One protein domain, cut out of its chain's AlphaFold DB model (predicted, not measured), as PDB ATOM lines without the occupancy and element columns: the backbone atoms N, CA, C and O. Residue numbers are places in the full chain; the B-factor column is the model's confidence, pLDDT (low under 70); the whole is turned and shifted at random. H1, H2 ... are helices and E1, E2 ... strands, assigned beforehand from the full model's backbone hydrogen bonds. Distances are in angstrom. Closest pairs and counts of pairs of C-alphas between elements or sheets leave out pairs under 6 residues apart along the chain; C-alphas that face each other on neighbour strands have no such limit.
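Overview. This is residues 5 to 107 of the 551 residues of an uncharacterized protein of Verrucomicrobia bacterium (UniProt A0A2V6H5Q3). A long, narrow ribbon of two strands, the hairpin E2 and E3, runs most of the length of this rod, with short E1 beside one part of E3; helices H1 and H2 pack on one face of this sheet, and H3 follows farther along near the ribbon's end. H4, a short helix, grazes the sheet at that same end, and residues 13 to 18 stick out. The printed part has 103 residues, with four named helices and three named strands in the chain order E1 H1 H2 H3 E2 E3 H4; the mixed sheet has the order E1 E3 E2, and the class is mixed, helices and strands. The whole is loose, with a radius of gyration of the C-alphas of 16.8 A, and spans 56 by 26 by 22 A.

Arrangement. Start at E3, residues 85 to 98, the inner strand. Its antiparallel neighbour E2, residues 64 to 76, forms a hairpin with it; look for N 71 and O 91, 2.9 A apart and within hydrogen-bond range. On its other side is E1, residues 5 to 10, parallel to it at 13 degrees, with N 6 and O 86 at 2.8 A. H2, residues 35 to 49, is on the sheet over E3 and E2 at a height of 8.9 A; its closest C-alphas to E2 are those of Gln 42 and Ile 70, 6.5 A apart. H1, residues 17 to 27, is on the same face as H2, over E1, at a height of 8.8 A; the closest C-alphas of H1 and E1 are those of Gln 24 and Val 8, 6.1 A apart. H1 and H2 form a helical hairpin and touch at a shallow tilt of 24 degrees, opposite ways, closest at the C-alphas of Val 27 and Arg 37, 5.2 A. With H3, residues 52 to 62, they make two layers, helices on one face of a sheet; H3 is only just over none of the strands, with 2 of its C-alphas falling on E2. H4, residues 102 to 106, only grazes the sheet with residues 104 to 106. In H1, H2, H3 and H4 every O i to N i+4 pair is within hydrogen-bond range.

Along the chain. Find C-alpha 5, where E1 begins, at (90.562, -8.476, 112.964). E2 starts at C-alpha 64, (100.273, -10.818, 77.189), and is 38.3 A long; E3 is 42.2 A and ends at C-alpha 98, (100.439, -14.419, 75.769). E1 measures 14.4 A, H1 15.4 A, H2 21.2 A, H3 14.6 A and H4 6.4 A.

Size, cuts and confidence. The C-alphas of Glu 80 and Phe 100, the two farthest apart, are 56.4 A apart. The printed part has no cut and no long link. Confidence is under 70 at residues 50 to 69 and 93 to 107; the mean pLDDT of the printed part is 76.3.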
ATOM      1  N   VAL A   5      89.578  -8.033 113.955       91.81
ATOM      2  CA  VAL A   5      90.562  -8.476 112.964       91.81
ATOM      3  C   VAL A   5      91.901  -8.674 113.662       91.81
ATOM      4  O   VAL A   5      92.442  -7.723 114.221       91.81
ATOM      5  N   ARG A   6      92.448  -9.886 113.624       92.12
ATOM      6  CA  ARG A   6      93.769 -10.209 114.177       92.12
ATOM      7  C   ARG A   6      94.889  -9.908 113.190       92.12
ATOM      8  O   ARG A   6      95.916  -9.363 113.579       92.12
ATOM      9  N   SER A   7      94.689 -10.258 111.926       93.00
ATOM     10  CA  SER A   7      95.678 -10.084 110.867       93.00
ATOM     11  C   SER A   7      95.001  -9.998 109.500       93.00
ATOM     12  O   SER A   7      93.841 -10.387 109.324       93.00
ATOM     13  N   VAL A   8      95.747  -9.464 108.534       92.50
ATOM     14  CA  VAL A   8      95.431  -9.568 107.111       92.50
ATOM     15  C   VAL A   8      96.633 -10.176 106.395       92.50
ATOM     16  O   VAL A   8      97.771  -9.780 106.650       92.50
ATOM     17  N   LYS A   9      96.381 -11.148 105.523       92.12
ATOM     18  CA  LYS A   9      97.384 -11.822 104.696       92.12
ATOM     19  C   LYS A   9      97.010 -11.648 103.227       92.12
ATOM     20  O   LYS A   9      95.842 -11.789 102.875       92.12
ATOM     21  N   LEU A  10      98.001 -11.380 102.383       90.19
ATOM     22  CA  LEU A  10      97.869 -11.414 100.930       90.19
ATOM     23  C   LEU A  10      98.635 -12.630 100.396       90.19
ATOM     24  O   LEU A  10      99.820 -12.777 100.692       90.19
ATOM     25  N   GLU A  11      97.966 -13.507  99.650       86.44
ATOM     26  CA  GLU A  11      98.595 -14.662  98.991       86.44
ATOM     27  C   GLU A  11      99.059 -14.259  97.590       86.44
ATOM     28  O   GLU A  11      98.338 -14.404  96.607       86.44
ATOM     29  N   ALA A  12     100.246 -13.655  97.531       80.44
ATOM     30  CA  ALA A  12     100.885 -13.194  96.305       80.44
ATOM     31  C   ALA A  12     102.415 -13.235  96.445       80.44
ATOM     32  O   ALA A  12     102.954 -13.270  97.558       80.44
ATOM     33  N   ARG A  13     103.126 -13.193  95.315       74.38
ATOM     34  CA  ARG A  13     104.592 -13.206  95.267       74.38
ATOM     35  C   ARG A  13     105.135 -11.781  95.304       74.38
ATOM     36  O   ARG A  13     104.564 -10.867  94.711       74.38
ATOM     37  N   TRP A  14     106.264 -11.603  95.991       73.75
ATOM     38  CA  TRP A  14     106.980 -10.323  96.059       73.75
ATOM     39  C   TRP A  14     106.095  -9.158  96.521       73.75
ATOM     40  O   TRP A  14     106.095  -8.111  95.902       73.75
ATOM     41  N   VAL A  15     105.303  -9.315  97.583       82.25
ATOM     42  CA  VAL A  15     104.399  -8.243  98.040       82.25
ATOM     43  C   VAL A  15     105.186  -7.089  98.668       82.25
ATOM     44  O   VAL A  15     106.011  -7.311  99.557       82.25
ATOM     45  N   SER A  16     104.911  -5.851  98.246       83.50
ATOM     46  CA  SER A  16     105.533  -4.672  98.852       83.50
ATOM     47  C   SER A  16     105.054  -4.474 100.294       83.50
ATOM     48  O   SER A  16     103.891  -4.710 100.637       83.50
ATOM     49  N   LYS A  17     105.958  -4.012 101.162       85.88
ATOM     50  CA  LYS A  17     105.611  -3.709 102.555       85.88
ATOM     51  C   LYS A  17     104.542  -2.612 102.639       85.88
ATOM     52  O   LYS A  17     103.615  -2.737 103.431       85.88
ATOM     53  N   ASP A  18     104.622  -1.615 101.761       87.75
ATOM     54  CA  ASP A  18     103.662  -0.511 101.693       87.75
ATOM     55  C   ASP A  18     102.239  -0.997 101.383       87.75
ATOM     56  O   ASP A  18     101.276  -0.528 101.996       87.75
ATOM     57  N   LEU A  19     102.090  -1.979 100.484       87.69
ATOM     58  CA  LEU A  19     100.796  -2.600 100.202       87.69
ATOM     59  C   LEU A  19     100.272  -3.352 101.429       87.69
ATOM     60  O   LEU A  19      99.112  -3.168 101.796       87.69
ATOM     61  N   ILE A  20     101.107  -4.148 102.103       89.31
ATOM     62  CA  ILE A  20     100.707  -4.845 103.337       89.31
ATOM     63  C   ILE A  20     100.248  -3.846 104.408       89.31
ATOM     64  O   ILE A  20      99.171  -4.025 104.982       89.31
ATOM     65  N   ASP A  21     101.001  -2.773 104.637       91.31
ATOM     66  CA  ASP A  21     100.676  -1.748 105.634       91.31
ATOM     67  C   ASP A  21      99.368  -1.016 105.268       91.31
ATOM     68  O   ASP A  21      98.502  -0.775 106.119       91.31
ATOM     69  N   ARG A  22      99.150  -0.727 103.979       92.56
ATOM     70  CA  ARG A  22      97.896  -0.149 103.468       92.56
ATOM     71  C   ARG A  22      96.708  -1.090 103.686       92.56
ATOM     72  O   ARG A  22      95.661  -0.637 104.150       92.56
ATOM     73  N   LEU A  23      96.862  -2.391 103.434       92.12
ATOM     74  CA  LEU A  23      95.816  -3.388 103.688       92.12
ATOM     75  C   LEU A  23      95.495  -3.505 105.182       92.12
ATOM     76  O   LEU A  23      94.318  -3.527 105.554       92.12
ATOM     77  N   GLN A  24      96.509  -3.507 106.051       93.19
ATOM     78  CA  GLN A  24      96.317  -3.519 107.505       93.19
ATOM     79  C   GLN A  24      95.510  -2.307 107.984       93.19
ATOM     80  O   GLN A  24      94.620  -2.447 108.831       93.19
ATOM     81  N   ASN A  25      95.760  -1.134 107.395       93.25
ATOM     82  CA  ASN A  25      95.033   0.099 107.684       93.25
ATOM     83  C   ASN A  25      93.586   0.080 107.164       93.25
ATOM     84  O   ASN A  25      92.674   0.492 107.887       93.25
ATOM     85  N   ILE A  26      93.348  -0.422 105.947       92.75
ATOM     86  CA  ILE A  26      92.002  -0.523 105.356       92.75
ATOM     87  C   ILE A  26      91.129  -1.480 106.172       92.75
ATOM     88  O   ILE A  26      90.016  -1.126 106.569       92.75
ATOM     89  N   VAL A  27      91.643  -2.678 106.464       91.06
ATOM     90  CA  VAL A  27      90.915  -3.708 107.222       91.06
ATOM     91  C   VAL A  27      90.825  -3.340 108.715       91.06
ATOM     92  O   VAL A  27      89.881  -3.746 109.396       91.06
ATOM     93  N   ARG A  28      91.726  -2.471 109.197       91.19
ATOM     94  CA  ARG A  28      91.930  -2.077 110.601       91.19
ATOM     95  C   ARG A  28      92.245  -3.269 111.495       91.19
ATOM     96  O   ARG A  28      91.416  -3.670 112.313       91.19
ATOM     97  N   VAL A  29      93.454  -3.805 111.367       89.56
ATOM     98  CA  VAL A  29      93.969  -4.825 112.296       89.56
ATOM     99  C   VAL A  29      93.871  -4.321 113.749       89.56
ATOM    100  O   VAL A  29      94.182  -3.172 114.047       89.56
ATOM    101  N   GLY A  30      93.338  -5.156 114.643       87.12
ATOM    102  CA  GLY A  30      92.965  -4.830 116.026       87.12
ATOM    103  C   GLY A  30      91.566  -4.214 116.195       87.12
ATOM    104  O   GLY A  30      91.030  -4.177 117.307       87.12
ATOM    105  N   GLY A  31      90.941  -3.752 115.108       90.00
ATOM    106  CA  GLY A  31      89.606  -3.157 115.086       90.00
ATOM    107  C   GLY A  31      88.480  -4.162 114.828       90.00
ATOM    108  O   GLY A  31      88.705  -5.352 114.622       90.00
ATOM    109  N   THR A  32      87.234  -3.679 114.832       92.12
ATOM    110  CA  THR A  32      86.051  -4.498 114.518       92.12
ATOM    111  C   THR A  32      86.022  -4.889 113.038       92.12
ATOM    112  O   THR A  32      86.158  -4.020 112.168       92.12
ATOM    113  N   TYR A  33      85.787  -6.174 112.770       91.00
ATOM    114  CA  TYR A  33      85.592  -6.739 111.439       91.00
ATOM    115  C   TYR A  33      84.425  -6.065 110.702       91.00
ATOM    116  O   TYR A  33      83.375  -5.786 111.285       91.00
ATOM    117  N   SER A  34      84.616  -5.815 109.406       91.19
ATOM    118  CA  SER A  34      83.600  -5.256 108.515       91.19
ATOM    119  C   SER A  34      83.777  -5.812 107.098       91.19
ATOM    120  O   SER A  34      84.843  -5.600 106.514       91.19
ATOM    121  N   PRO A  35      82.744  -6.446 106.508       87.56
ATOM    122  CA  PRO A  35      82.792  -6.924 105.125       87.56
ATOM    123  C   PRO A  35      83.118  -5.812 104.121       87.56
ATOM    124  O   PRO A  35      83.913  -6.017 103.215       87.56
ATOM    125  N   ILE A  36      82.594  -4.598 104.342       88.12
ATOM    126  CA  ILE A  36      82.848  -3.428 103.483       88.12
ATOM    127  C   ILE A  36      84.347  -3.108 103.418       88.12
ATOM    128  O   ILE A  36      84.863  -2.734 102.367       88.12
ATOM    129  N   ARG A  37      85.065  -3.271 104.534       90.38
ATOM    130  CA  ARG A  37      86.513  -3.034 104.583       90.38
ATOM    131  C   ARG A  37      87.306  -4.137 103.905       90.38
ATOM    132  O   ARG A  37      88.321  -3.838 103.290       90.38
ATOM    133  N   VAL A  38      86.842  -5.382 103.989       88.56
ATOM    134  CA  VAL A  38      87.451  -6.490 103.245       88.56
ATOM    135  C   VAL A  38      87.290  -6.260 101.742       88.56
ATOM    136  O   VAL A  38      88.280  -6.319 101.025       88.56
ATOM    137  N   SER A  39      86.101  -5.868 101.274       84.56
ATOM    138  CA  SER A  39      85.887  -5.518  99.862       84.56
ATOM    139  C   SER A  39      86.713  -4.308  99.414       84.56
ATOM    140  O   SER A  39      87.256  -4.306  98.314       84.56
ATOM    141  N   ALA A  40      86.878  -3.290 100.265       88.31
ATOM    142  CA  ALA A  40      87.771  -2.168  99.972       88.31
ATOM    143  C   ALA A  40      89.247  -2.601  99.885       88.31
ATOM    144  O   ALA A  40      89.993  -2.078  99.063       88.31
ATOM    145  N   ALA A  41      89.664  -3.567 100.708       89.88
ATOM    146  CA  ALA A  41      91.008  -4.130 100.657       89.88
ATOM    147  C   ALA A  41      91.224  -4.964  99.383       89.88
ATOM    148  O   ALA A  41      92.269  -4.832  98.758       89.88
ATOM    149  N   GLN A  42      90.227  -5.746  98.950       86.88
ATOM    150  CA  GLN A  42      90.258  -6.436  97.653       86.88
ATOM    151  C   GLN A  42      90.427  -5.441  96.502       86.88
ATOM    152  O   GLN A  42      91.302  -5.631  95.664       86.88
ATOM    153  N   LYS A  43      89.663  -4.342  96.509       85.06
ATOM    154  CA  LYS A  43      89.784  -3.287  95.497       85.06
ATOM    155  C   LYS A  43      91.165  -2.621  95.497       85.06
ATOM    156  O   LYS A  43      91.709  -2.365  94.438       85.06
ATOM    157  N   ALA A  44      91.767  -2.391  96.664       86.88
ATOM    158  CA  ALA A  44      93.118  -1.830  96.737       86.88
ATOM    159  C   ALA A  44      94.196  -2.772  96.166       86.88
ATOM    160  O   ALA A  44      95.196  -2.298  95.627       86.88
ATOM    161  N   VAL A  45      94.001  -4.092  96.288       86.19
ATOM    162  CA  VAL A  45      94.849  -5.097  95.626       86.19
ATOM    163  C   VAL A  45      94.611  -5.089  94.116       86.19
ATOM    164  O   VAL A  45      95.572  -5.157  93.358       86.19
ATOM    165  N   GLU A  46      93.352  -4.982  93.680       82.50
ATOM    166  CA  GLU A  46      92.993  -4.844  92.265       82.50
ATOM    167  C   GLU A  46      93.668  -3.618  91.648       82.50
ATOM    168  O   GLU A  46      94.399  -3.764  90.679       82.50
ATOM    169  N   ASP A  47      93.516  -2.440  92.251       81.75
ATOM    170  CA  ASP A  47      94.064  -1.184  91.733       81.75
ATOM    171  C   ASP A  47      95.600  -1.235  91.557       81.75
ATOM    172  O   ASP A  47      96.122  -0.682  90.588       81.75
ATOM    173  N   ASP A  48      96.328  -1.935  92.437       79.12
ATOM    174  CA  ASP A  48      97.786  -2.102  92.319       79.12
ATOM    175  C   ASP A  48      98.183  -3.129  91.243       79.12
ATOM    176  O   ASP A  48      99.150  -2.908  90.514       79.12
ATOM    177  N   LEU A  49      97.448  -4.242  91.124       73.06
ATOM    178  CA  LEU A  49      97.708  -5.286  90.117       73.06
ATOM    179  C   LEU A  49      97.263  -4.882  88.708       73.06
ATOM    180  O   LEU A  49      97.756  -5.401  87.712       73.06
ATOM    181  N   VAL A  50      96.296  -3.976  88.631       66.88
ATOM    182  CA  VAL A  50      95.613  -3.555  87.407       66.88
ATOM    183  C   VAL A  50      96.043  -2.141  86.999       66.88
ATOM    184  O   VAL A  50      95.525  -1.589  86.024       66.88
ATOM    185  N   SER A  51      97.010  -1.558  87.715       65.38
ATOM    186  CA  SER A  51      97.565  -0.245  87.401       65.38
ATOM    187  C   SER A  51      98.038  -0.189  85.941       65.38
ATOM    188  O   SER A  51      98.463  -1.188  85.352       65.38
ATOM    189  N   ARG A  52      97.939   0.997  85.326       53.41
ATOM    190  CA  ARG A  52      98.312   1.202  83.913       53.41
ATOM    191  C   ARG A  52      99.745   0.761  83.616       53.41
ATOM    192  O   ARG A  52      99.996   0.226  82.545       53.41
ATOM    193  N   GLU A  53     100.653   0.942  84.569       55.34
ATOM    194  CA  GLU A  53     102.052   0.524  84.452       55.34
ATOM    195  C   GLU A  53     102.186  -1.002  84.408       55.34
ATOM    196  O   GLU A  53     102.977  -1.519  83.623       55.34
ATOM    197  N   HIS A  54     101.366  -1.733  85.169       59.22
ATOM    198  CA  HIS A  54     101.349  -3.196  85.157       59.22
ATOM    199  C   HIS A  54     100.801  -3.740  83.835       59.22
ATOM    200  O   HIS A  54     101.454  -4.561  83.195       59.22
ATOM    201  N   ARG A  55      99.645  -3.235  83.378       57.91
ATOM    202  CA  ARG A  55      99.043  -3.663  82.102       57.91
ATOM    203  C   ARG A  55      99.932  -3.328  80.907       57.91
ATOM    204  O   ARG A  55     100.146  -4.180  80.055       57.91
ATOM    205  N   SER A  56     100.490  -2.116  80.873       48.44
ATOM    206  CA  SER A  56     101.435  -1.719  79.829       48.44
ATOM    207  C   SER A  56     102.702  -2.566  79.894       48.44
ATOM    208  O   SER A  56     103.184  -3.004  78.861       48.44
ATOM    209  N   PHE A  57     103.222  -2.899  81.078       51.75
ATOM    210  CA  PHE A  57     104.370  -3.796  81.171       51.75
ATOM    211  C   PHE A  57     104.066  -5.193  80.612       51.75
ATOM    212  O   PHE A  57     104.850  -5.703  79.815       51.75
ATOM    213  N   GLU A  58     102.943  -5.797  80.999       54.31
ATOM    214  CA  GLU A  58     102.539  -7.117  80.505       54.31
ATOM    215  C   GLU A  58     102.312  -7.142  79.001       54.31
ATOM    216  O   GLU A  58     102.762  -8.058  78.317       54.31
ATOM    217  N   PHE A  59     101.635  -6.130  78.481       47.59
ATOM    218  CA  PHE A  59     101.292  -6.089  77.075       47.59
ATOM    219  C   PHE A  59     102.489  -5.678  76.213       47.59
ATOM    220  O   PHE A  59     102.774  -6.313  75.203       47.59
ATOM    221  N   THR A  60     103.249  -4.664  76.634       46.84
ATOM    222  CA  THR A  60     104.375  -4.111  75.868       46.84
ATOM    223  C   THR A  60     105.658  -4.935  75.999       46.84
ATOM    224  O   THR A  60     106.389  -5.034  75.022       46.84
ATOM    225  N   ASN A  61     105.961  -5.529  77.163       46.25
ATOM    226  CA  ASN A  61     107.212  -6.290  77.355       46.25
ATOM    227  C   ASN A  61     107.029  -7.806  77.285       46.25
ATOM    228  O   ASN A  61     107.983  -8.511  76.974       46.25
ATOM    229  N   LEU A  62     105.843  -8.320  77.625       51.84
ATOM    230  CA  LEU A  62     105.583  -9.765  77.649       51.84
ATOM    231  C   LEU A  62     104.586 -10.200  76.578       51.84
ATOM    232  O   LEU A  62     104.377 -11.396  76.394       51.84
ATOM    233  N   GLY A  63     103.966  -9.244  75.890       52.59
ATOM    234  CA  GLY A  63     103.012  -9.525  74.842       52.59
ATOM    235  C   GLY A  63     101.748 -10.235  75.328       52.59
ATOM    236  O   GLY A  63     101.182 -11.039  74.598       52.59
ATOM    237  N   ALA A  64     101.317 -10.013  76.567       56.78
ATOM    238  CA  ALA A  64     100.273 -10.818  77.189       56.78
ATOM    239  C   ALA A  64      99.077 -10.001  77.693       56.78
ATOM    240  O   ALA A  64      99.222  -8.872  78.147       56.78
ATOM    241  N   ALA A  65      97.894 -10.614  77.660       58.84
ATOM    242  CA  ALA A  65      96.686 -10.163  78.342       58.84
ATOM    243  C   ALA A  65      96.443 -11.009  79.595       58.84
ATOM    244  O   ALA A  65      96.699 -12.210  79.596       58.84
ATOM    245  N   SER A  66      95.909 -10.421  80.659       61.50
ATOM    246  CA  SER A  66      95.668 -11.128  81.914       61.50
ATOM    247  C   SER A  66      94.220 -11.040  82.388       61.50
ATOM    248  O   SER A  66      93.517 -10.052  82.182       61.50
ATOM    249  N   VAL A  67      93.761 -12.109  83.038       62.12
ATOM    250  CA  VAL A  67      92.485 -12.179  83.751       62.12
ATOM    251  C   VAL A  67      92.787 -12.254  85.243       62.12
ATOM    252  O   VAL A  67      93.450 -13.184  85.700       62.12
ATOM    253  N   LEU A  68      92.284 -11.281  86.001       69.69
ATOM    254  CA  LEU A  68      92.428 -11.205  87.452       69.69
ATOM    255  C   LEU A  68      91.089 -11.512  88.129       69.69
ATOM    256  O   LEU A  68      90.060 -10.930  87.794       69.69
ATOM    257  N   VAL A  69      91.112 -12.401  89.118       68.69
ATOM    258  CA  VAL A  69      89.984 -12.670  90.015       68.69
ATOM    259  C   VAL A  69      90.492 -12.587  91.445       68.69
ATOM    260  O   VAL A  69      91.398 -13.323  91.809       68.69
ATOM    261  N   ILE A  70      89.916 -11.721  92.276       77.31
ATOM    262  CA  ILE A  70      90.310 -11.602  93.684       77.31
ATOM    263  C   ILE A  70      89.211 -12.176  94.568       77.31
ATOM    264  O   ILE A  70      88.081 -11.691  94.557       77.31
ATOM    265  N   ASP A  71      89.560 -13.172  95.377       80.31
ATOM    266  CA  ASP A  71      88.707 -13.695  96.440       80.31
ATOM    267  C   ASP A  71      89.232 -13.269  97.824       80.31
ATOM    268  O   ASP A  71      90.351 -12.769  97.976       80.31
ATOM    269  N   SER A  72      88.404 -13.406  98.855       83.81
ATOM    270  CA  SER A  72      88.820 -13.242 100.243       83.81
ATOM    271  C   SER A  72      88.177 -14.293 101.138       83.81
ATOM    272  O   SER A  72      86.983 -14.568 101.070       83.81
ATOM    273  N   CYS A  73      88.986 -14.867 102.019       87.56
ATOM    274  CA  CYS A  73      88.558 -15.825 103.020       87.56
ATOM    275  C   CYS A  73      88.701 -15.198 104.408       87.56
ATOM    276  O   CYS A  73      89.711 -14.559 104.707       87.56
ATOM    277  N   VAL A  74      87.694 -15.379 105.259       87.38
ATOM    278  CA  VAL A  74      87.726 -14.938 106.656       87.38
ATOM    279  C   VAL A  74      87.748 -16.180 107.533       87.38
ATOM    280  O   VAL A  74      86.802 -16.964 107.518       87.38
ATOM    281  N   LEU A  75      88.838 -16.365 108.268       88.44
ATOM    282  CA  LEU A  75      89.057 -17.509 109.145       88.44
ATOM    283  C   LEU A  75      88.773 -17.088 110.586       88.44
ATOM    284  O   LEU A  75      89.353 -16.113 111.059       88.44
ATOM    285  N   ASP A  76      87.892 -17.806 111.282       88.44
ATOM    286  CA  ASP A  76      87.727 -17.640 112.728       88.44
ATOM    287  C   ASP A  76      88.928 -18.270 113.439       88.44
ATOM    288  O   ASP A  76      89.200 -19.460 113.284       88.44
ATOM    289  N   VAL A  77      89.662 -17.450 114.186       89.56
ATOM    290  CA  VAL A  77      90.854 -17.843 114.951       89.56
ATOM    291  C   VAL A  77      90.681 -17.551 116.437       89.56
ATOM    292  O   VAL A  77      91.654 -17.341 117.159       89.56
ATOM    293  N   SER A  78      89.432 -17.478 116.893       87.19
ATOM    294  CA  SER A  78      89.108 -17.270 118.298       87.19
ATOM    295  C   SER A  78      89.697 -18.379 119.172       87.19
ATOM    296  O   SER A  78      89.521 -19.562 118.885       87.19
ATOM    297  N   ASP A  79      90.332 -17.994 120.276       87.31
ATOM    298  CA  ASP A  79      90.803 -18.912 121.318       87.31
ATOM    299  C   ASP A  79      90.247 -18.505 122.699       87.31
ATOM    300  O   ASP A  79      89.527 -17.509 122.832       87.31
ATOM    301  N   GLU A  80      90.541 -19.295 123.737       81.25
ATOM    302  CA  GLU A  80      90.060 -19.039 125.107       81.25
ATOM    303  C   GLU A  80      90.550 -17.699 125.684       81.25
ATOM    304  O   GLU A  80      89.877 -17.102 126.524       81.25
ATOM    305  N   GLN A  81      91.705 -17.206 125.233       80.12
ATOM    306  CA  GLN A  81      92.318 -15.957 125.693       80.12
ATOM    307  C   GLN A  81      91.876 -14.750 124.845       80.12
ATOM    308  O   GLN A  81      91.871 -13.613 125.320       80.12
ATOM    309  N   HIS A  82      91.446 -14.993 123.609       81.44
ATOM    310  CA  HIS A  82      91.111 -14.006 122.592       81.44
ATOM    311  C   HIS A  82      89.816 -14.389 121.855       81.44
ATOM    312  O   HIS A  82      89.833 -14.717 120.663       81.44
ATOM    313  N   PRO A  83      88.653 -14.309 122.525       83.81
ATOM    314  CA  PRO A  83      87.388 -14.659 121.903       83.81
ATOM    315  C   PRO A  83      87.017 -13.662 120.797       83.81
ATOM    316  O   PRO A  83      87.150 -12.444 120.961       83.81
ATOM    317  N   LYS A  84      86.448 -14.176 119.701       88.94
ATOM    318  CA  LYS A  84      85.948 -13.421 118.540       88.94
ATOM    319  C   LYS A  84      87.049 -12.719 117.752       88.94
ATOM    320  O   LYS A  84      86.955 -11.515 117.495       88.94
ATOM    321  N   GLN A  85      88.059 -13.465 117.328       90.94
ATOM    322  CA  GLN A  85      89.086 -12.983 116.409       90.94
ATOM    323  C   GLN A  85      88.962 -13.623 115.032       90.94
ATOM    324  O   GLN A  85      88.647 -14.800 114.912       90.94
ATOM    325  N   VAL A  86      89.226 -12.837 113.990       92.44
ATOM    326  CA  VAL A  86      89.264 -13.319 112.607       92.44
ATOM    327  C   VAL A  86      90.564 -12.941 111.916       92.44
ATOM    328  O   VAL A  86      91.098 -11.850 112.136       92.44
ATOM    329  N   GLU A  87      91.031 -13.810 111.031       92.62
ATOM    330  CA  GLU A  87      92.084 -13.514 110.058       92.62
ATOM    331  C   GLU A  87      91.459 -13.337 108.681       92.62
ATOM    332  O   GLU A  87      90.606 -14.120 108.261       92.62
ATOM    333  N   VAL A  88      91.871 -12.286 107.981       91.75
ATOM    334  CA  VAL A  88      91.412 -12.005 106.621       91.75
ATOM    335  C   VAL A  88      92.518 -12.401 105.654       91.75
ATOM    336  O   VAL A  88      93.612 -11.845 105.699       91.75
ATOM    337  N   VAL A  89      92.240 -13.339 104.760       91.25
ATOM    338  CA  VAL A  89      93.163 -13.765 103.706       91.25
ATOM    339  C   VAL A  89      92.618 -13.281 102.370       91.25
ATOM    340  O   VAL A  89      91.532 -13.686 101.970       91.25
ATOM    341  N   ILE A  90      93.353 -12.413 101.680       89.62
ATOM    342  CA  ILE A  90      93.031 -11.956 100.325       89.62
ATOM    343  C   ILE A  90      93.811 -12.823  99.337       89.62
ATOM    344  O   ILE A  90      95.027 -12.978  99.471       89.62
ATOM    345  N   ARG A  91      93.105 -13.393  98.360       86.25
ATOM    346  CA  ARG A  91      93.642 -14.326  97.364       86.25
ATOM    347  C   ARG A  91      93.391 -13.797  95.958       86.25
ATOM    348  O   ARG A  91      92.315 -14.022  95.404       86.25
ATOM    349  N   PRO A  92      94.340 -13.053  95.384       78.00
ATOM    350  CA  PRO A  92      94.297 -12.749  93.969       78.00
ATOM    351  C   PRO A  92      94.709 -13.984  93.156       78.00
ATOM    352  O   PRO A  92      95.716 -14.630  93.435       78.00
ATOM    353  N   HIS A  93      93.920 -14.294  92.139       68.00
ATOM    354  CA  HIS A  93      94.156 -15.336  91.154       68.00
ATOM    355  C   HIS A  93      94.387 -14.686  89.797       68.00
ATOM    356  O   HIS A  93      93.556 -13.902  89.333       68.00
ATOM    357  N   TYR A  94      95.506 -15.023  89.170       63.41
ATOM    358  CA  TYR A  94      95.947 -14.409  87.931       63.41
ATOM    359  C   TYR A  94      96.099 -15.437  86.819       63.41
ATOM    360  O   TYR A  94      96.759 -16.461  86.991       63.41
ATOM    361  N   LEU A  95      95.500 -15.153  85.665       60.47
ATOM    362  CA  LEU A  95      95.678 -15.935  84.455       60.47
ATOM    363  C   LEU A  95      96.175 -15.030  83.336       60.47
ATOM    364  O   LEU A  95      95.389 -14.351  82.682       60.47
ATOM    365  N   ARG A  96      97.484 -15.043  83.105       64.50
ATOM    366  CA  ARG A  96      98.092 -14.430  81.922       64.50
ATOM    367  C   ARG A  96      97.816 -15.294  80.693       64.50
ATOM    368  O   ARG A  96      97.738 -16.506  80.847       64.50
ATOM    369  N   VAL A  97      97.694 -14.697  79.514       57.91
ATOM    370  CA  VAL A  97      97.586 -15.288  78.174       57.91
ATOM    371  C   VAL A  97      98.472 -14.446  77.254       57.91
ATOM    372  O   VAL A  97      98.182 -13.285  77.007       57.91
ATOM    373  N   ASP A  98      99.576 -15.008  76.790       57.25
ATOM    374  CA  ASP A  98     100.439 -14.419  75.769       57.25
ATOM    375  C   ASP A  98      99.660 -14.321  74.430       57.25
ATOM    376  O   ASP A  98      98.846 -15.173  74.089       57.25
ATOM    377  N   LEU A  99      99.821 -13.238  73.686       53.84
ATOM    378  CA  LEU A  99      99.109 -12.963  72.434       53.84
ATOM    379  C   LEU A  99     100.014 -13.157  71.212       53.84
ATOM    380  O   LEU A  99      99.545 -13.234  70.072       53.84
ATOM    381  N   PHE A 100     101.325 -13.251  71.424       52.09
ATOM    382  CA  PHE A 100     102.315 -13.318  70.359       52.09
ATOM    383  C   PHE A 100     102.890 -14.712  70.200       52.09
ATOM    384  O   PHE A 100     103.064 -15.152  69.066       52.09
ATOM    385  N   HIS A 101     103.088 -15.449  71.282       54.38
ATOM    386  CA  HIS A 101     103.613 -16.805  71.232       54.38
ATOM    387  C   HIS A 101     102.462 -17.780  71.463       54.38
ATOM    388  O   HIS A 101     102.329 -18.407  72.499       54.38
ATOM    389  N   VAL A 102     101.558 -17.918  70.494       47.56
ATOM    390  CA  VAL A 102     100.324 -18.708  70.676       47.56
ATOM    391  C   VAL A 102     100.612 -20.182  71.044       47.56
ATOM    392  O   VAL A 102      99.853 -20.792  71.797       47.56
ATOM    393  N   GLY A 103     101.768 -20.726  70.638       42.69
ATOM    394  CA  GLY A 103     102.284 -22.020  71.114       42.69
ATOM    395  C   GLY A 103     102.529 -22.088  72.633       42.69
ATOM    396  O   GLY A 103     102.185 -23.100  73.245       42.69
ATOM    397  N   SER A 104     102.987 -20.991  73.254       47.38
ATOM    398  CA  SER A 104     103.184 -20.839  74.712       47.38
ATOM    399  C   SER A 104     101.862 -20.708  75.491       47.38
ATOM    400  O   SER A 104     101.835 -20.719  76.723       47.38
ATOM    401  N   ASN A 105     100.737 -20.573  74.780       43.69
ATOM    402  CA  ASN A 105      99.401 -20.437  75.364       43.69
ATOM    403  C   ASN A 105      98.542 -21.680  75.256       43.69
ATOM    404  O   ASN A 105      97.669 -21.900  76.096       43.69
ATOM    405  N   ILE A 106      98.744 -22.446  74.187       41.91
ATOM    406  CA  ILE A 106      98.020 -23.691  73.938       41.91
ATOM    407  C   ILE A 106      98.698 -24.851  74.667       41.91
ATOM    408  O   ILE A 106      98.037 -25.810  75.056       41.91
ATOM    409  N   LEU A 107     100.009 -24.768  74.891       40.19
ATOM    410  CA  LEU A 107     100.710 -25.693  75.764       40.19
ATOM    411  C   LEU A 107     100.765 -25.101  77.166       40.19
ATOM    412  O   LEU A 107     100.938 -23.894  77.325       40.19
TER     413      LEU A 107